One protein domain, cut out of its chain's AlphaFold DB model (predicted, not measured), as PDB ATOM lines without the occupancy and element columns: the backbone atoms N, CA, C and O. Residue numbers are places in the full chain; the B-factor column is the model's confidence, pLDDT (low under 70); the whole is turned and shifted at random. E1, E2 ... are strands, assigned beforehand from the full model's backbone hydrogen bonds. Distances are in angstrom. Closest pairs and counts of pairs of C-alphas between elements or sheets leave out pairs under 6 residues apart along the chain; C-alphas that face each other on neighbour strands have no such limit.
ATOM      1  N   SER A   2     -51.174  54.670 -27.162       80.62
ATOM      2  CA  SER A   2     -52.616  54.691 -27.434       80.62
ATOM      3  C   SER A   2     -52.873  53.644 -28.500       80.62
ATOM      4  O   SER A   2     -52.124  53.594 -29.479       80.62
ATOM      5  N   SER A   3     -53.916  52.838 -28.325       86.50
ATOM      6  CA  SER A   3     -54.325  51.792 -29.270       86.50
ATOM      7  C   SER A   3     -53.322  50.642 -29.437       86.50
ATOM      8  O   SER A   3     -53.354  49.955 -30.454       86.50
ATOM      9  N   TRP A   4     -52.430  50.437 -28.464       94.69
ATOM     10  CA  TRP A   4     -51.603  49.227 -28.402       94.69
ATOM     11  C   TRP A   4     -52.455  48.065 -27.879       94.69
ATOM     12  O   TRP A   4     -53.428  48.285 -27.157       94.69
ATOM     13  N   VAL A   5     -52.117  46.832 -28.245       95.81
ATOM     14  CA  VAL A   5     -52.895  45.639 -27.877       95.81
ATOM     15  C   VAL A   5     -51.972  44.527 -27.406       95.81
ATOM     16  O   VAL A   5     -50.981  44.227 -28.066       95.81
ATOM     17  N   ILE A   6     -52.340  43.876 -26.304       96.19
ATOM     18  CA  ILE A   6     -51.828  42.554 -25.940       96.19
ATOM     19  C   ILE A   6     -52.837  41.530 -26.461       96.19
ATOM     20  O   ILE A   6     -54.012  41.577 -26.102       96.19
ATOM     21  N   VAL A   7     -52.390  40.633 -27.334       96.81
ATOM     22  CA  VAL A   7     -53.165  39.479 -27.789       96.81
ATOM     23  C   VAL A   7     -52.777  38.277 -26.947       96.81
ATOM     24  O   VAL A   7     -51.594  37.955 -26.858       96.81
ATOM     25  N   ASP A   8     -53.778  37.625 -26.383       95.75
ATOM     26  CA  ASP A   8     -53.677  36.478 -25.494       95.75
ATOM     27  C   ASP A   8     -54.328  35.255 -26.152       95.75
ATOM     28  O   ASP A   8     -55.436  35.331 -26.705       95.75
ATOM     29  N   ASP A   9     -53.569  34.164 -26.232       94.31
ATOM     30  CA  ASP A   9     -53.939  32.919 -26.913       94.31
ATOM     31  C   ASP A   9     -54.493  33.126 -28.327       94.31
ATOM     32  O   ASP A   9     -55.408  32.452 -28.814       94.31
ATOM     33  N   GLY A  10     -53.928  34.127 -29.005       91.50
ATOM     34  CA  GLY A  10     -54.250  34.503 -30.376       91.50
ATOM     35  C   GLY A  10     -55.663  35.054 -30.593       91.50
ATOM     36  O   GLY A  10     -56.009  35.332 -31.744       91.50
ATOM     37  N   SER A  11     -56.484  35.205 -29.547       89.81
ATOM     38  CA  SER A  11     -57.907  35.535 -29.701       89.81
ATOM     39  C   SER A  11     -58.447  36.557 -28.704       89.81
ATOM     40  O   SER A  11     -59.265  37.390 -29.102       89.81
ATOM     41  N   ALA A  12     -58.002  36.537 -27.447       94.69
ATOM     42  CA  ALA A  12     -58.350  37.572 -26.484       94.69
ATOM     43  C   ALA A  12     -57.492  38.819 -26.746       94.69
ATOM     44  O   ALA A  12     -56.295  38.715 -26.992       94.69
ATOM     45  N   GLU A  13     -58.104  40.005 -26.734       95.44
ATOM     46  CA  GLU A  13     -57.397  41.272 -26.935       95.44
ATOM     47  C   GLU A  13     -57.584  42.188 -25.726       95.44
ATOM     48  O   GLU A  13     -58.704  42.569 -25.378       95.44
ATOM     49  N   TYR A  14     -56.467  42.605 -25.142       95.31
ATOM     50  CA  TYR A  14     -56.391  43.574 -24.060       95.31
ATOM     51  C   TYR A  14     -55.858  44.899 -24.617       95.31
ATOM     52  O   TYR A  14     -54.706  44.992 -25.048       95.31
ATOM     53  N   LYS A  15     -56.710  45.929 -24.661       94.44
ATOM     54  CA  LYS A  15     -56.382  47.234 -25.260       94.44
ATOM     55  C   LYS A  15     -55.732  48.174 -24.254       94.44
ATOM     56  O   LYS A  15     -56.269  48.394 -23.173       94.44
ATOM     57  N   ILE A  16     -54.618  48.777 -24.658       93.81
ATOM     58  CA  ILE A  16     -53.914  49.837 -23.935       93.81
ATOM     59  C   ILE A  16     -54.276  51.168 -24.606       93.81
ATOM     60  O   ILE A  16     -53.665  51.589 -25.596       93.81
ATOM     61  N   ASP A  17     -55.320  51.810 -24.086       88.12
ATOM     62  CA  ASP A  17     -55.887  53.030 -24.674       88.12
ATOM     63  C   ASP A  17     -55.215  54.319 -24.169       88.12
ATOM     64  O   ASP A  17     -55.383  55.375 -24.782       88.12
ATOM     65  N   GLN A  18     -54.454  54.258 -23.070       83.38
ATOM     66  CA  GLN A  18     -53.781  55.405 -22.448       83.38
ATOM     67  C   GLN A  18     -52.452  55.007 -21.788       83.38
ATOM     68  O   GLN A  18     -52.194  53.830 -21.547       83.38
ATOM     69  N   GLY A  19     -51.629  56.017 -21.484       82.31
ATOM     70  CA  GLY A  19     -50.353  55.887 -20.779       82.31
ATOM     71  C   GLY A  19     -49.149  56.245 -21.654       82.31
ATOM     72  O   GLY A  19     -49.219  56.212 -22.881       82.31
ATOM     73  N   GLU A  20     -48.029  56.614 -21.044       82.88
ATOM     74  CA  GLU A  20     -46.779  56.955 -21.731       82.88
ATOM     75  C   GLU A  20     -45.622  56.205 -21.077       82.88
ATOM     76  O   GLU A  20     -45.611  56.006 -19.868       82.88
ATOM     77  N   ILE A  21     -44.659  55.772 -21.889       84.31
ATOM     78  CA  ILE A  21     -43.442  55.115 -21.422       84.31
ATOM     79  C   ILE A  21     -42.259  55.825 -22.075       84.31
ATOM     80  O   ILE A  21     -42.199  55.956 -23.301       84.31
ATOM     81  N   ALA A  22     -41.362  56.359 -21.250       79.19
ATOM     82  CA  ALA A  22     -40.117  56.951 -21.720       79.19
ATOM     83  C   ALA A  22     -39.156  55.847 -22.208       79.19
ATOM     84  O   ALA A  22     -39.326  54.684 -21.828       79.19
ATOM     85  N   PRO A  23     -38.135  56.172 -23.023       73.62
ATOM     86  CA  PRO A  23     -37.038  55.242 -23.290       73.62
ATOM     87  C   PRO A  23     -36.493  54.655 -21.982       73.62
ATOM     88  O   PRO A  23     -36.334  55.389 -21.012       73.62
ATOM     89  N   HIS A  24     -36.260  53.341 -21.953       71.50
ATOM     90  CA  HIS A  24     -35.828  52.592 -20.759       71.50
ATOM     91  C   HIS A  24     -36.779  52.647 -19.545       71.50
ATOM     92  O   HIS A  24     -36.449  52.123 -18.486       71.50
ATOM     93  N   GLY A  25     -37.970  53.233 -19.694       78.88
ATOM     94  CA  GLY A  25     -38.993  53.264 -18.659       78.88
ATOM     95  C   GLY A  25     -39.743  51.940 -18.521       78.88
ATOM     96  O   GLY A  25     -39.685  51.064 -19.384       78.88
ATOM     97  N   TYR A  26     -40.509  51.835 -17.439       88.88
ATOM     98  CA  TYR A  26     -41.380  50.700 -17.149       88.88
ATOM     99  C   TYR A  26     -42.845  51.125 -17.177       88.88
ATOM    100  O   TYR A  26     -43.170  52.261 -16.822       88.88
ATOM    101  N   PHE A  27     -43.714  50.197 -17.573       91.88
ATOM    102  CA  PHE A  27     -45.154  50.399 -17.667       91.88
ATOM    103  C   PHE A  27     -45.877  49.318 -16.861       91.88
ATOM    104  O   PHE A  27     -45.698  48.131 -17.131       91.88
ATOM    105  N   LEU A  28     -46.657  49.719 -15.861       94.00
ATOM    106  CA  LEU A  28     -47.392  48.824 -14.970       94.00
ATOM    107  C   LEU A  28     -48.847  48.699 -15.428       94.00
ATOM    108  O   LEU A  28     -49.568  49.694 -15.507       94.00
ATOM    109  N   ILE A  29     -49.273  47.468 -15.703       94.25
ATOM    110  CA  ILE A  29     -50.663  47.126 -16.015       94.25
ATOM    111  C   ILE A  29     -51.208  46.280 -14.871       94.25
ATOM    112  O   ILE A  29     -50.578  45.294 -14.494       94.25
ATOM    113  N   GLU A  30     -52.382  46.640 -14.361       94.25
ATOM    114  CA  GLU A  30     -53.092  45.874 -13.332       94.25
ATOM    115  C   GLU A  30     -54.521  45.552 -13.787       94.25
ATOM    116  O   GLU A  30     -55.114  46.292 -14.575       94.25
ATOM    117  N   ASP A  31     -55.087  44.447 -13.302       91.75
ATOM    118  CA  ASP A  31     -56.490  44.074 -13.533       91.75
ATOM    119  C   ASP A  31     -57.464  44.808 -12.606       91.75
ATOM    120  O   ASP A  31     -58.620  45.055 -12.963       91.75
ATOM    121  N   ASN A  32     -56.968  45.214 -11.444       89.94
ATOM    122  CA  ASN A  32     -57.616  46.083 -10.485       89.94
ATOM    123  C   ASN A  32     -56.557  46.969  -9.824       89.94
ATOM    124  O   ASN A  32     -55.463  46.495  -9.534       89.94
ATOM    125  N   GLU A  33     -56.910  48.225  -9.545       91.44
ATOM    126  CA  GLU A  33     -56.021  49.113  -8.794       91.44
ATOM    127  C   GLU A  33     -55.735  48.512  -7.409       91.44
ATOM    128  O   GLU A  33     -56.601  47.858  -6.812       91.44
ATOM    129  N   ASP A  34     -54.518  48.757  -6.923       89.75
ATOM    130  CA  ASP A  34     -53.943  48.270  -5.667       89.75
ATOM    131  C   ASP A  34     -53.411  46.825  -5.712       89.75
ATOM    132  O   ASP A  34     -53.060  46.276  -4.660       89.75
ATOM    133  N   ALA A  35     -53.301  46.192  -6.891       91.31
ATOM    134  CA  ALA A  35     -52.621  44.895  -7.000       91.31
ATOM    135  C   ALA A  35     -51.165  45.007  -6.505       91.31
ATOM    136  O   ALA A  35     -50.719  44.178  -5.701       91.31
ATOM    137  N   VAL A  36     -50.484  46.090  -6.890       93.81
ATOM    138  CA  VAL A  36     -49.279  46.637  -6.264       93.81
ATOM    139  C   VAL A  36     -49.661  47.891  -5.463       93.81
ATOM    140  O   VAL A  36     -49.539  49.015  -5.923       93.81
ATOM    141  N   SER A  37     -50.137  47.699  -4.235       93.12
ATOM    142  CA  SER A  37     -50.745  48.717  -3.355       93.12
ATOM    143  C   SER A  37     -49.939  49.997  -3.075       93.12
ATOM    144  O   SER A  37     -50.493  50.973  -2.568       93.12
ATOM    145  N   ASP A  38     -48.633  50.004  -3.332       87.75
ATOM    146  CA  ASP A  38     -47.746  51.150  -3.123       87.75
ATOM    147  C   ASP A  38     -47.260  51.809  -4.423       87.75
ATOM    148  O   ASP A  38     -46.541  52.811  -4.371       87.75
ATOM    149  N   LEU A  39     -47.697  51.310  -5.583       90.06
ATOM    150  CA  LEU A  39     -47.436  51.890  -6.894       90.06
ATOM    151  C   LEU A  39     -48.749  52.109  -7.641       90.06
ATOM    152  O   LEU A  39     -49.654  51.293  -7.605       90.06
ATOM    153  N   LYS A  40     -48.835  53.212  -8.380       91.69
ATOM    154  CA  LYS A  40     -49.986  53.455  -9.247       91.69
ATOM    155  C   LYS A  40     -49.807  52.735 -10.584       91.69
ATOM    156  O   LYS A  40     -48.746  52.876 -11.213       91.69
ATOM    157  N   ALA A  41     -50.846  52.038 -11.038       93.25
ATOM    158  CA  ALA A  41     -50.885  51.456 -12.376       93.25
ATOM    159  C   ALA A  41     -50.859  52.546 -13.467       93.25
ATOM    160  O   ALA A  41     -51.476  53.608 -13.334       93.25
ATOM    161  N   ASP A  42     -50.164  52.284 -14.577       92.56
ATOM    162  CA  ASP A  42     -50.231  53.142 -15.767       92.56
ATOM    163  C   ASP A  42     -51.479  52.833 -16.609       92.56
ATOM    164  O   ASP A  42     -52.005  53.719 -17.290       92.56
ATOM    165  N   ALA A  43     -51.976  51.593 -16.544       92.94
ATOM    166  CA  ALA A  43     -53.239  51.185 -17.144       92.94
ATOM    167  C   ALA A  43     -53.952  50.120 -16.299       92.94
ATOM    168  O   ALA A  43     -53.333  49.166 -15.834       92.94
ATOM    169  N   LEU A  44     -55.273  50.263 -16.174       93.38
ATOM    170  CA  LEU A  44     -56.146  49.245 -15.594       93.38
ATOM    171  C   LEU A  44     -56.846  48.494 -16.721       93.38
ATOM    172  O   LEU A  44     -57.676  49.062 -17.435       93.38
ATOM    173  N   ILE A  45     -56.480  47.234 -16.903       92.88
ATOM    174  CA  ILE A  45     -56.964  46.389 -17.990       92.88
ATOM    175  C   ILE A  45     -57.343  45.046 -17.377       92.88
ATOM    176  O   ILE A  45     -56.477  44.453 -16.750       92.88
ATOM    177  N   PRO A  46     -58.580  44.539 -17.552       89.44
ATOM    178  CA  PRO A  46     -59.048  43.305 -16.915       89.44
ATOM    179  C   PRO A  46     -58.374  42.070 -17.534       89.44
ATOM    180  O   PRO A  46     -58.978  41.333 -18.316       89.44
ATOM    181  N   LEU A  47     -57.093  41.894 -17.218       90.00
ATOM    182  CA  LEU A  47     -56.255  40.778 -17.622       90.00
ATOM    183  C   LEU A  47     -56.778  39.505 -16.956       90.00
ATOM    184  O   LEU A  47     -57.124  39.502 -15.778       90.00
ATOM    185  N   SER A  48     -56.815  38.408 -17.705       90.69
ATOM    186  CA  SER A  48     -57.209  37.102 -17.184       90.69
ATOM    187  C   SER A  48     -56.168  36.070 -17.588       90.69
ATOM    188  O   SER A  48     -56.400  35.296 -18.510       90.69
ATOM    189  N   LEU A  49     -55.037  36.070 -16.883       92.25
ATOM    190  CA  LEU A  49     -53.917  35.180 -17.176       92.25
ATOM    191  C   LEU A  49     -54.013  33.864 -16.386       92.25
ATOM    192  O   LEU A  49     -54.252  33.867 -15.173       92.25
ATOM    193  N   ALA A  50     -53.817  32.726 -17.047       92.50
ATOM    194  CA  ALA A  50     -53.869  31.411 -16.434       92.50
ATOM    195  C   ALA A  50     -52.568  31.066 -15.693       92.50
ATOM    196  O   ALA A  50     -51.454  31.194 -16.201       92.50
ATOM    197  N   ASN A  51     -52.702  30.469 -14.502       90.31
ATOM    198  CA  ASN A  51     -51.560  29.899 -13.769       90.31
ATOM    199  C   ASN A  51     -50.845  28.779 -14.546       90.31
ATOM    200  O   ASN A  51     -49.687  28.481 -14.264       90.31
ATOM    201  N   ALA A  52     -51.543  28.132 -15.484       90.81
ATOM    202  CA  ALA A  52     -50.986  27.080 -16.328       90.81
ATOM    203  C   ALA A  52     -50.142  27.618 -17.495       90.81
ATOM    204  O   ALA A  52     -49.506  26.806 -18.162       90.81
ATOM    205  N   GLY A  53     -50.115  28.941 -17.702       94.06
ATOM    206  CA  GLY A  53     -49.441  29.605 -18.813       94.06
ATOM    207  C   GLY A  53     -50.380  29.980 -19.956       94.06
ATOM    208  O   GLY A  53     -51.258  29.193 -20.300       94.06
ATOM    209  N   ASP A  54     -50.136  31.153 -20.547       95.44
ATOM    210  CA  ASP A  54     -50.780  31.641 -21.772       95.44
ATOM    211  C   ASP A  54     -49.721  32.120 -22.773       95.44
ATOM    212  O   ASP A  54     -48.546  32.285 -22.428       95.44
ATOM    213  N   SER A  55     -50.131  32.372 -24.014       95.69
ATOM    214  CA  SER A  55     -49.285  32.988 -25.039       95.69
ATOM    215  C   SER A  55     -49.625  34.468 -25.223       95.69
ATOM    216  O   SER A  55     -50.749  34.809 -25.583       95.69
ATOM    217  N   LEU A  56     -48.651  35.364 -25.024       96.12
ATOM    218  CA  LEU A  56     -48.877  36.813 -25.104       96.12
ATOM    219  C   LEU A  56     -48.110  37.442 -26.264       96.12
ATOM    220  O   LEU A  56     -46.929  37.178 -26.482       96.12
ATOM    221  N   THR A  57     -48.781  38.322 -27.002       96.25
ATOM    222  CA  THR A  57     -48.206  39.091 -28.109       96.25
ATOM    223  C   THR A  57     -48.549  40.568 -27.975       96.25
ATOM    224  O   THR A  57     -49.718  40.937 -28.046       96.25
ATOM    225  N   LEU A  58     -47.543  41.430 -27.865       94.94
ATOM    226  CA  LEU A  58     -47.710  42.880 -27.848       94.94
ATOM    227  C   LEU A  58     -47.652  43.443 -29.273       94.94
ATOM    228  O   LEU A  58     -46.697  43.197 -30.015       94.94
ATOM    229  N   LYS A  59     -48.662  44.228 -29.646       95.81
ATOM    230  CA  LYS A  59     -48.744  44.930 -30.930       95.81
ATOM    231  C   LYS A  59     -48.876  46.432 -30.727       95.81
ATOM    232  O   LYS A  59     -49.606  46.883 -29.843       95.81
ATOM    233  N   ASP A  60     -48.198  47.194 -31.578       93.69
ATOM    234  CA  ASP A  60     -48.325  48.648 -31.601       93.69
ATOM    235  C   ASP A  60     -49.662  49.106 -32.214       93.69
ATOM    236  O   ASP A  60     -50.485  48.309 -32.672       93.69
ATOM    237  N   SER A  61     -49.871  50.423 -32.269       93.12
ATOM    238  CA  SER A  61     -51.079  51.032 -32.842       93.12
ATOM    239  C   SER A  61     -51.285  50.769 -34.340       93.12
ATOM    240  O   SER A  61     -52.381  50.997 -34.850       93.12
ATOM    241  N   ALA A  62     -50.247  50.340 -35.062       94.62
ATOM    242  CA  ALA A  62     -50.327  49.939 -36.465       94.62
ATOM    243  C   ALA A  62     -50.573  48.424 -36.625       94.62
ATOM    244  O   ALA A  62     -50.689  47.938 -37.753       94.62
ATOM    245  N   GLY A  63     -50.679  47.680 -35.518       93.06
ATOM    246  CA  GLY A  63     -50.833  46.229 -35.498       93.06
ATOM    247  C   GLY A  63     -49.527  45.470 -35.737       93.06
ATOM    248  O   GLY A  63     -49.565  44.260 -35.983       93.06
ATOM    249  N   VAL A  64     -48.380  46.153 -35.688       95.50
ATOM    250  CA  VAL A  64     -47.058  45.548 -35.861       95.50
ATOM    251  C   VAL A  64     -46.657  44.852 -34.565       95.50
ATOM    252  O   VAL A  64     -46.858  45.389 -33.479       95.50
ATOM    253  N   LEU A  65     -46.090  43.648 -34.680       94.19
ATOM    254  CA  LEU A  65     -45.522  42.910 -33.553       94.19
ATOM    255  C   LEU A  65     -44.371  43.703 -32.920       94.19
ATOM    256  O   LEU A  65     -43.399  44.010 -33.608       94.19
ATOM    257  N   VAL A  66     -44.473  43.972 -31.620       92.44
ATOM    258  CA  VAL A  66     -43.429  44.635 -30.825       92.44
ATOM    259  C   VAL A  66     -42.663  43.621 -29.986       92.44
ATOM    260  O   VAL A  66     -41.438  43.603 -30.025       92.44
ATOM    261  N   ASP A  67     -43.380  42.769 -29.255       93.44
ATOM    262  CA  ASP A  67     -42.793  41.732 -28.404       93.44
ATOM    263  C   ASP A  67     -43.765  40.554 -28.257       93.44
ATOM    264  O   ASP A  67     -44.954  40.662 -28.570       93.44
ATOM    265  N   LYS A  68     -43.261  39.413 -27.802       94.31
ATOM    266  CA  LYS A  68     -44.043  38.208 -27.536       94.31
ATOM    267  C   LYS A  68     -43.373  37.344 -26.474       94.31
ATOM    268  O   LYS A  68     -42.158  37.397 -26.290       94.31
ATOM    269  N   VAL A  69     -44.178  36.522 -25.815       95.12
ATOM    270  CA  VAL A  69     -43.713  35.508 -24.872       95.12
ATOM    271  C   VAL A  69     -44.609  34.281 -24.953       95.12
ATOM    272  O   VAL A  69     -45.830  34.394 -25.081       95.12
ATOM    273  N   ASN A  70     -43.990  33.107 -24.865       94.69
ATOM    274  CA  ASN A  70     -44.661  31.818 -24.809       94.69
ATOM    275  C   ASN A  70     -45.525  31.515 -26.047       94.69
ATOM    276  O   ASN A  70     -46.617  30.965 -25.941       94.69
ATOM    277  N   SER A  71     -45.045  31.839 -27.255       92.06
ATOM    278  CA  SER A  71     -45.799  31.646 -28.516       92.06
ATOM    279  C   SER A  71     -46.124  30.178 -28.806       92.06
ATOM    280  O   SER A  71     -47.006  29.891 -29.612       92.06
ATOM    281  N   SER A  72     -45.375  29.242 -28.216       89.12
ATOM    282  CA  SER A  72     -45.645  27.803 -28.303       89.12
ATOM    283  C   SER A  72     -46.834  27.356 -27.447       89.12
ATOM    284  O   SER A  72     -47.315  26.237 -27.633       89.12
ATOM    285  N   GLY A  73     -47.286  28.206 -26.519       88.94
ATOM    286  CA  GLY A  73     -48.210  27.856 -25.448       88.94
ATOM    287  C   GLY A  73     -47.594  26.902 -24.420       88.94
ATOM    288  O   GLY A  73     -46.450  26.453 -24.549       88.94
ATOM    289  N   GLY A  74     -48.392  26.554 -23.407       90.88
ATOM    290  CA  GLY A  74     -47.964  25.739 -22.267       90.88
ATOM    291  C   GLY A  74     -47.547  26.597 -21.076       90.88
ATOM    292  O   GLY A  74     -47.913  27.764 -21.007       90.88
ATOM    293  N   ALA A  75     -46.789  26.010 -20.144       93.69
ATOM    294  CA  ALA A  75     -46.360  26.682 -18.918       93.69
ATOM    295  C   ALA A  75     -45.564  27.963 -19.193       93.69
ATOM    296  O   ALA A  75     -44.761  28.010 -20.126       93.69
ATOM    297  N   TRP A  76     -45.748  28.970 -18.333       95.50
ATOM    298  CA  TRP A  76     -44.902  30.161 -18.312       95.50
ATOM    299  C   TRP A  76     -43.420  29.770 -18.255       95.50
ATOM    300  O   TRP A  76     -43.040  28.833 -17.551       95.50
ATOM    301  N   TYR A  77     -42.573  30.508 -18.976       96.25
ATOM    302  CA  TYR A  77     -41.131  30.246 -19.034       96.25
ATOM    303  C   TYR A  77     -40.409  30.479 -17.698       96.25
ATOM    304  O   TYR A  77     -39.286  30.020 -17.510       96.25
ATOM    305  N   GLY A  78     -41.063  31.141 -16.744       95.38
ATOM    306  CA  GLY A  78     -40.583  31.317 -15.382       95.38
ATOM    307  C   GLY A  78     -41.707  31.706 -14.426       95.38
ATOM    308  O   GLY A  78     -42.891  31.618 -14.753       95.38
ATOM    309  N   GLY A  79     -41.319  32.156 -13.235       95.06
ATOM    310  CA  GLY A  79     -42.233  32.401 -12.123       95.06
ATOM    311  C   GLY A  79     -42.431  31.152 -11.265       95.06
ATOM    312  O   GLY A  79     -42.114  30.027 -11.654       95.06
ATOM    313  N   ASN A  80     -42.902  31.344 -10.035       93.31
ATOM    314  CA  ASN A  80     -43.136  30.243  -9.108       93.31
ATOM    315  C   ASN A  80     -44.370  30.529  -8.245       93.31
ATOM    316  O   ASN A  80     -44.455  31.521  -7.525       93.31
ATOM    317  N   SER A  81     -45.355  29.637  -8.328       90.12
ATOM    318  CA  SER A  81     -46.643  29.797  -7.658       90.12
ATOM    319  C   SER A  81     -46.632  29.380  -6.183       90.12
ATOM    320  O   SER A  81     -47.548  29.771  -5.454       90.12
ATOM    321  N   GLU A  82     -45.627  28.628  -5.729       88.94
ATOM    322  CA  GLU A  82     -45.452  28.232  -4.328       88.94
ATOM    323  C   GLU A  82     -44.965  29.417  -3.494       88.94
ATOM    324  O   GLU A  82     -45.596  29.769  -2.499       88.94
ATOM    325  N   ASN A  83     -43.889  30.077  -3.935       88.69
ATOM    326  CA  ASN A  83     -43.316  31.242  -3.252       88.69
ATOM    327  C   ASN A  83     -43.834  32.593  -3.782       88.69
ATOM    328  O   ASN A  83     -43.436  33.633  -3.268       88.69
ATOM    329  N   LYS A  84     -44.724  32.574  -4.783       90.94
ATOM    330  CA  LYS A  84     -45.308  33.764  -5.426       90.94
ATOM    331  C   LYS A  84     -44.272  34.668  -6.115       90.94
ATOM    332  O   LYS A  84     -44.455  35.881  -6.145       90.94
ATOM    333  N   ALA A  85     -43.213  34.086  -6.683       95.12
ATOM    334  CA  ALA A  85     -42.253  34.814  -7.513       95.12
ATOM    335  C   ALA A  85     -42.825  35.108  -8.907       95.12
ATOM    336  O   ALA A  85     -43.341  34.199  -9.568       95.12
ATOM    337  N   SER A  86     -42.684  36.347  -9.382       95.44
ATOM    338  CA  SER A  86     -43.051  36.709 -10.755       95.44
ATOM    339  C   SER A  86     -42.108  36.073 -11.779       95.44
ATOM    340  O   SER A  86     -40.945  35.790 -11.489       95.44
ATOM    341  N   MET A  87     -42.604  35.858 -12.998       96.00
ATOM    342  CA  MET A  87     -41.739  35.611 -14.151       96.00
ATOM    343  C   MET A  87     -41.066  36.924 -14.555       96.00
ATOM    344  O   MET A  87     -41.726  37.955 -14.644       96.00
ATOM    345  N   GLU A  88     -39.772  36.877 -14.838       95.12
ATOM    346  CA  GLU A  88     -38.982  38.017 -15.291       95.12
ATOM    347  C   GLU A  88     -38.169  37.638 -16.538       95.12
ATOM    348  O   GLU A  88     -37.821  36.475 -16.741       95.12
ATOM    349  N   ARG A  89     -37.877  38.624 -17.393       93.19
ATOM    350  CA  ARG A  89     -36.989  38.480 -18.560       93.19
ATOM    351  C   ARG A  89     -35.543  38.789 -18.148       93.19
ATOM    352  O   ARG A  89     -35.305  39.783 -17.463       93.19
ATOM    353  N   ILE A  90     -34.585  37.986 -18.596       90.06
ATOM    354  CA  ILE A  90     -33.158  38.113 -18.273       90.06
ATOM    355  C   ILE A  90     -32.511  39.228 -19.105       90.06
ATOM    356  O   ILE A  90     -31.884  40.123 -18.549       90.06
ATOM    357  N   ASP A  91     -32.662  39.221 -20.426       87.38
ATOM    358  CA  ASP A  91     -32.140  40.270 -21.306       87.38
ATOM    359  C   ASP A  91     -33.249  40.804 -22.239       87.38
ATOM    360  O   ASP A  91     -33.693  40.092 -23.143       87.38
ATOM    361  N   PRO A  92     -33.723  42.051 -22.061       83.19
ATOM    362  CA  PRO A  92     -34.687  42.703 -22.942       83.19
ATOM    363  C   PRO A  92     -34.118  43.015 -24.334       83.19
ATOM    364  O   PRO A  92     -34.895  43.278 -25.247       83.19
ATOM    365  N   GLY A  93     -32.794  42.965 -24.526       82.44
ATOM    366  CA  GLY A  93     -32.171  43.032 -25.849       82.44
ATOM    367  C   GLY A  93     -32.385  41.761 -26.679       82.44
ATOM    368  O   GLY A  93     -32.293  41.804 -27.906       82.44
ATOM    369  N   ILE A  94     -32.717  40.638 -26.033       85.00
ATOM    370  CA  ILE A  94     -33.107  39.394 -26.697       85.00
ATOM    371  C   ILE A  94     -34.628  39.421 -26.894       85.00
ATOM    372  O   ILE A  94     -35.409  39.055 -26.014       85.00
ATOM    373  N   THR A  95     -35.045  39.866 -28.081       82.25
ATOM    374  CA  THR A  95     -36.459  40.014 -28.477       82.25
ATOM    375  C   THR A  95     -37.072  38.733 -29.054       82.25
ATOM    376  O   THR A  95     -38.226  38.726 -29.480       82.25
ATOM    377  N   ASN A  96     -36.295  37.651 -29.143       85.88
ATOM    378  CA  ASN A  96     -36.819  36.352 -29.540       85.88
ATOM    379  C   ASN A  96     -37.621  35.724 -28.394       85.88
ATOM    380  O   ASN A  96     -37.418  36.018 -27.215       85.88
ATOM    381  N   ASP A  97     -38.520  34.823 -28.770       93.00
ATOM    382  CA  ASP A  97     -39.312  34.032 -27.837       93.00
ATOM    383  C   ASP A  97     -38.531  32.781 -27.426       93.00
ATOM    384  O   ASP A  97     -38.681  31.715 -28.022       93.00
ATOM    385  N   GLU A  98     -37.613  32.963 -26.479       92.62
ATOM    386  CA  GLU A  98     -36.677  31.943 -26.003       92.62
ATOM    387  C   GLU A  98     -36.878  31.747 -24.499       92.62
ATOM    388  O   GLU A  98     -36.709  32.690 -23.725       92.62
ATOM    389  N   ALA A  99     -37.241  30.530 -24.079       94.00
ATOM    390  CA  ALA A  99     -37.534  30.224 -22.678       94.00
ATOM    391  C   ALA A  99     -36.319  30.443 -21.767       94.00
ATOM    392  O   ALA A  99     -36.464  30.866 -20.625       94.00
ATOM    393  N   GLU A 100     -35.112  30.229 -22.295       92.69
ATOM    394  CA  GLU A 100     -33.843  30.440 -21.603       92.69
ATOM    395  C   GLU A 100     -33.578  31.909 -21.247       92.69
ATOM    396  O   GLU A 100     -32.732  32.181 -20.400       92.69
ATOM    397  N   ASN A 101     -34.286  32.855 -21.874       93.88
ATOM    398  CA  ASN A 101     -34.194  34.282 -21.573       93.88
ATOM    399  C   ASN A 101     -35.195  34.730 -20.489       93.88
ATOM    400  O   ASN A 101     -35.389  35.926 -20.271       93.88
ATOM    401  N   PHE A 102     -35.851  33.794 -19.807       95.44
ATOM    402  CA  PHE A 102     -36.773  34.075 -18.715       95.44
ATOM    403  C   PHE A 102     -36.442  33.227 -17.490       95.44
ATOM    404  O   PHE A 102     -35.792  32.187 -17.567       95.44
ATOM    405  N   GLY A 103     -36.900  33.687 -16.334       95.38
ATOM    406  CA  GLY A 103     -36.752  32.973 -15.077       95.38
ATOM    407  C   GLY A 103     -37.699  33.510 -14.016       95.38
ATOM    408  O   GLY A 103     -38.522  34.387 -14.274       95.38
ATOM    409  N   SER A 104     -37.604  32.958 -12.813       96.25
ATOM    410  CA  SER A 104     -38.339  33.463 -11.653       96.25
ATOM    411  C   SER A 104     -37.569  34.598 -10.992       96.25
ATOM    412  O   SER A 104     -36.344  34.523 -10.890       96.25
ATOM    413  N   ALA A 105     -38.283  35.605 -10.494       92.38
ATOM    414  CA  ALA A 105     -37.698  36.665  -9.689       92.38
ATOM    415  C   ALA A 105     -36.927  36.089  -8.489       92.38
ATOM    416  O   ALA A 105     -37.392  35.164  -7.812       92.38
ATOM    417  N   VAL A 106     -35.745  36.646  -8.230       88.06
ATOM    418  CA  VAL A 106     -34.846  36.238  -7.136       88.06
ATOM    419  C   VAL A 106     -34.768  37.277  -6.019       88.06
ATOM    420  O   VAL A 106     -34.269  36.974  -4.937       88.06
ATOM    421  N   SER A 107     -35.274  38.490  -6.252       82.56
ATOM    422  CA  SER A 107     -35.377  39.550  -5.250       82.56
ATOM    423  C   SER A 107     -36.631  40.403  -5.452       82.56
ATOM    424  O   SER A 107     -37.322  40.296  -6.466       82.56
ATOM    425  N   SER A 108     -36.936  41.232  -4.453       87.56
ATOM    426  CA  SER A 108     -37.979  42.253  -4.517       87.56
ATOM    427  C   SER A 108     -37.357  43.643  -4.632       87.56
ATOM    428  O   SER A 108     -36.266  43.884  -4.115       87.56
ATOM    429  N   ASN A 109     -38.076  44.587  -5.244       81.12
ATOM    430  CA  ASN A 109     -37.770  46.019  -5.140       81.12
ATOM    431  C   ASN A 109     -38.485  46.714  -3.956       81.12
ATOM    432  O   ASN A 109     -38.449  47.941  -3.839       81.12
ATOM    433  N   GLY A 110     -39.132  45.936  -3.081       82.38
ATOM    434  CA  GLY A 110     -39.852  46.402  -1.894       82.38
ATOM    435  C   GLY A 110     -41.341  46.683  -2.107       82.38
ATOM    436  O   GLY A 110     -42.020  46.988  -1.128       82.38
ATOM    437  N   SER A 111     -41.848  46.550  -3.338       86.88
ATOM    438  CA  SER A 111     -43.257  46.816  -3.648       86.88
ATOM    439  C   SER A 111     -44.205  45.872  -2.907       86.88
ATOM    440  O   SER A 111     -43.877  44.706  -2.660       86.88
ATOM    441  N   LYS A 112     -45.404  46.350  -2.570       90.25
ATOM    442  CA  LYS A 112     -46.363  45.637  -1.716       90.25
ATOM    443  C   LYS A 112     -47.600  45.187  -2.472       90.25
ATOM    444  O   LYS A 112     -48.256  45.970  -3.146       90.25
ATOM    445  N   SER A 113     -47.980  43.933  -2.266       92.88
ATOM    446  CA  SER A 113     -49.269  43.393  -2.707       92.88
ATOM    447  C   SER A 113     -50.445  44.093  -2.023       92.88
ATOM    448  O   SER A 113     -50.286  44.649  -0.937       92.88
ATOM    449  N   SER A 114     -51.651  43.964  -2.581       91.38
ATOM    450  CA  SER A 114     -52.914  44.384  -1.938       91.38
ATOM    451  C   SER A 114     -53.101  43.864  -0.502       91.38
ATOM    452  O   SER A 114     -53.758  44.501   0.320       91.38
ATOM    453  N   GLY A 115     -52.505  42.713  -0.172       89.62
ATOM    454  CA  GLY A 115     -52.497  42.142   1.178       89.62
ATOM    455  C   GLY A 115     -51.439  42.729   2.122       89.62
ATOM    456  O   GLY A 115     -51.366  42.316   3.276       89.62
ATOM    457  N   GLY A 116     -50.603  43.656   1.649       85.56
ATOM    458  CA  GLY A 116     -49.533  44.314   2.401       85.56
ATOM    459  C   GLY A 116     -48.195  43.564   2.429       85.56
ATOM    460  O   GLY A 116     -47.195  44.138   2.862       85.56
ATOM    461  N   SER A 117     -48.146  42.314   1.961       87.75
ATOM    462  CA  SER A 117     -46.903  41.538   1.839       87.75
ATOM    463  C   SER A 117     -46.026  42.054   0.701       87.75
ATOM    464  O   SER A 117     -46.551  42.463  -0.336       87.75
ATOM    465  N   VAL A 118     -44.704  41.961   0.866       87.56
ATOM    466  CA  VAL A 118     -43.720  42.279  -0.181       87.56
ATOM    467  C   VAL A 118     -43.896  41.332  -1.373       87.56
ATOM    468  O   VAL A 118     -44.025  40.120  -1.200       87.56
ATOM    469  N   ILE A 119     -43.909  41.886  -2.582       89.88
ATOM    470  CA  ILE A 119     -43.988  41.136  -3.836       89.88
ATOM    471  C   ILE A 119     -42.596  40.621  -4.181       89.88
ATOM    472  O   ILE A 119     -41.656  41.409  -4.291       89.88
ATOM    473  N   LEU A 120     -42.457  39.315  -4.403       90.31
ATOM    474  CA  LEU A 120     -41.228  38.733  -4.942       90.31
ATOM    475  C   LEU A 120     -41.174  38.963  -6.461       90.31
ATOM    476  O   LEU A 120     -41.522  38.094  -7.258       90.31
ATOM    477  N   GLY A 121     -40.801  40.185  -6.829       93.31
ATOM    478  CA  GLY A 121     -40.741  40.706  -8.188       93.31
ATOM    479  C   GLY A 121     -40.348  42.183  -8.188       93.31
ATOM    480  O   GLY A 121     -40.218  42.806  -7.130       93.31
ATOM    481  N   THR A 122     -40.168  42.749  -9.378       91.00
ATOM    482  CA  THR A 122     -39.625  44.107  -9.559       91.00
ATOM    483  C   THR A 122     -40.555  45.036 -10.363       91.00
ATOM    484  O   THR A 122     -40.138  45.637 -11.355       91.00
ATOM    485  N   PRO A 123     -41.839  45.206  -9.979       93.38
ATOM    486  CA  PRO A 123     -42.752  46.076 -10.720       93.38
ATOM    487  C   PRO A 123     -42.193  47.499 -10.829       93.38
ATOM    488  O   PRO A 123     -41.690  48.073  -9.863       93.38
ATOM    489  N   ARG A 124     -42.279  48.067 -12.035       87.75
ATOM    490  CA  ARG A 124     -41.702  49.370 -12.408       87.75
ATOM    491  C   ARG A 124     -40.180  49.501 -12.221       87.75
ATOM    492  O   ARG A 124     -39.681  50.617 -12.120       87.75
ATOM    493  N   SER A 125     -39.431  48.409 -12.133       84.75
ATOM    494  CA  SER A 125     -37.973  48.420 -11.956       84.75
ATOM    495  C   SER A 125     -37.304  47.384 -12.855       84.75
ATOM    496  O   SER A 125     -37.970  46.583 -13.507       84.75
ATOM    497  N   ALA A 126     -35.972  47.407 -12.912       82.69
ATOM    498  CA  ALA A 126     -35.214  46.379 -13.614       82.69
ATOM    499  C   ALA A 126     -35.451  45.000 -12.992       82.69
ATOM    500  O   ALA A 126     -35.426  44.865 -11.769       82.69
ATOM    501  N   ASN A 127     -35.616  43.993 -13.853       89.62
ATOM    502  CA  ASN A 127     -35.775  42.601 -13.446       89.62
ATOM    503  C   ASN A 127     -34.618  42.152 -12.546       89.62
ATOM    504  O   ASN A 127     -33.448  42.375 -12.865       89.62
ATOM    505  N   SER A 128     -34.941  41.462 -11.453       84.94
ATOM    506  CA  SER A 128     -33.972  40.952 -10.476       84.94
ATOM    507  C   SER A 128     -32.964  39.967 -11.076       84.94
ATOM    508  O   SER A 128     -31.835  39.859 -10.601       84.94
ATOM    509  N   ILE A 129     -33.359  39.268 -12.142       86.81
ATOM    510  CA  ILE A 129     -32.512  38.330 -12.886       86.81
ATOM    511  C   ILE A 129     -31.889  38.942 -14.144       86.81
ATOM    512  O   ILE A 129     -31.431  38.194 -15.008       86.81
ATOM    513  N   TYR A 130     -31.893  40.272 -14.293       84.00
ATOM    514  CA  TYR A 130     -31.384  40.909 -15.504       84.00
ATOM    515  C   TYR A 130     -29.924  40.496 -15.783       84.00
ATOM    516  O   TYR A 130     -28.981  40.860 -15.077       84.00
ATOM    517  N   GLY A 131     -29.737  39.712 -16.842       71.44
ATOM    518  CA  GLY A 131     -28.463  39.154 -17.284       71.44
ATOM    519  C   GLY A 131     -27.868  39.874 -18.491       71.44
ATOM    520  O   GLY A 131     -26.708  39.614 -18.807       71.44
ATOM    521  N   GLY A 132     -28.609  40.798 -19.115       66.62
ATOM    522  CA  GLY A 132     -28.198  41.500 -20.335       66.62
ATOM    523  C   GLY A 132     -26.937  42.360 -20.211       66.62
ATOM    524  O   GLY A 132     -26.342  42.483 -19.142       66.62
ATOM    525  N   SER A 133     -26.484  42.953 -21.314       64.06
ATOM    526  CA  SER A 133     -25.313  43.847 -21.299       64.06
ATOM    527  C   SER A 133     -25.704  45.218 -20.735       64.06
ATOM    528  O   SER A 133     -26.443  45.958 -21.378       64.06
TER     529      SER A 133
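What this domain is: This is residues 2 to 133 of the 435 residues of the protein "Cohesin domain-containing protein" of Candidatus Peregrinibacteria bacterium RIFCSPLOWO2_02_FULL_39_10 (UniProt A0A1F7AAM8). With little regular structure, this rounded body has a twisted four-stranded sheet as a wall on one side, and long loops with the small hairpin E5 and E6 make up the rest. The 132 printed residues hold no named helix and six strands, E1 to E6 along the chain; the class is all strand, with 25 residues in named elements. The sheet's order is E2, E1, E3, E4, antiparallel. The whole is compact, radius of gyration of the C-alphas 14.4 A, spans 38 by 31 by 31 A.

Where its parts are: E1, residues 4 to 8, begins at C-alpha 4 (-51.603, 49.227, -28.402) and measures 13.2 A; E2, 12 to 16, 13.3 A; E3, 56 to 59, 10.0 A; E4, 65 to 69, 11.6 A. E5 is residues 87 to 89; E6, 102 to 104, ends at C-alpha 104 (-38.339, 33.463, -11.653).

How they stand to each other: Within hydrogen-bond range are N 6 and O 14 in hairpin E1 and E2, 2.9 A; N 7 and O 57 between antiparallel E1 and E3, 2.8 A; N 58 and O 67 in hairpin E3 and E4, 2.8 A; N 88 and O 103 in hairpin E5 and E6, 2.8 A. E4 and E5 are apart.

The domain as a whole: The printed part has no cut. Links E2 to E3, E4 to E5 and E5 to E6 are long. Residues 132 to 133 have pLDDT under 70.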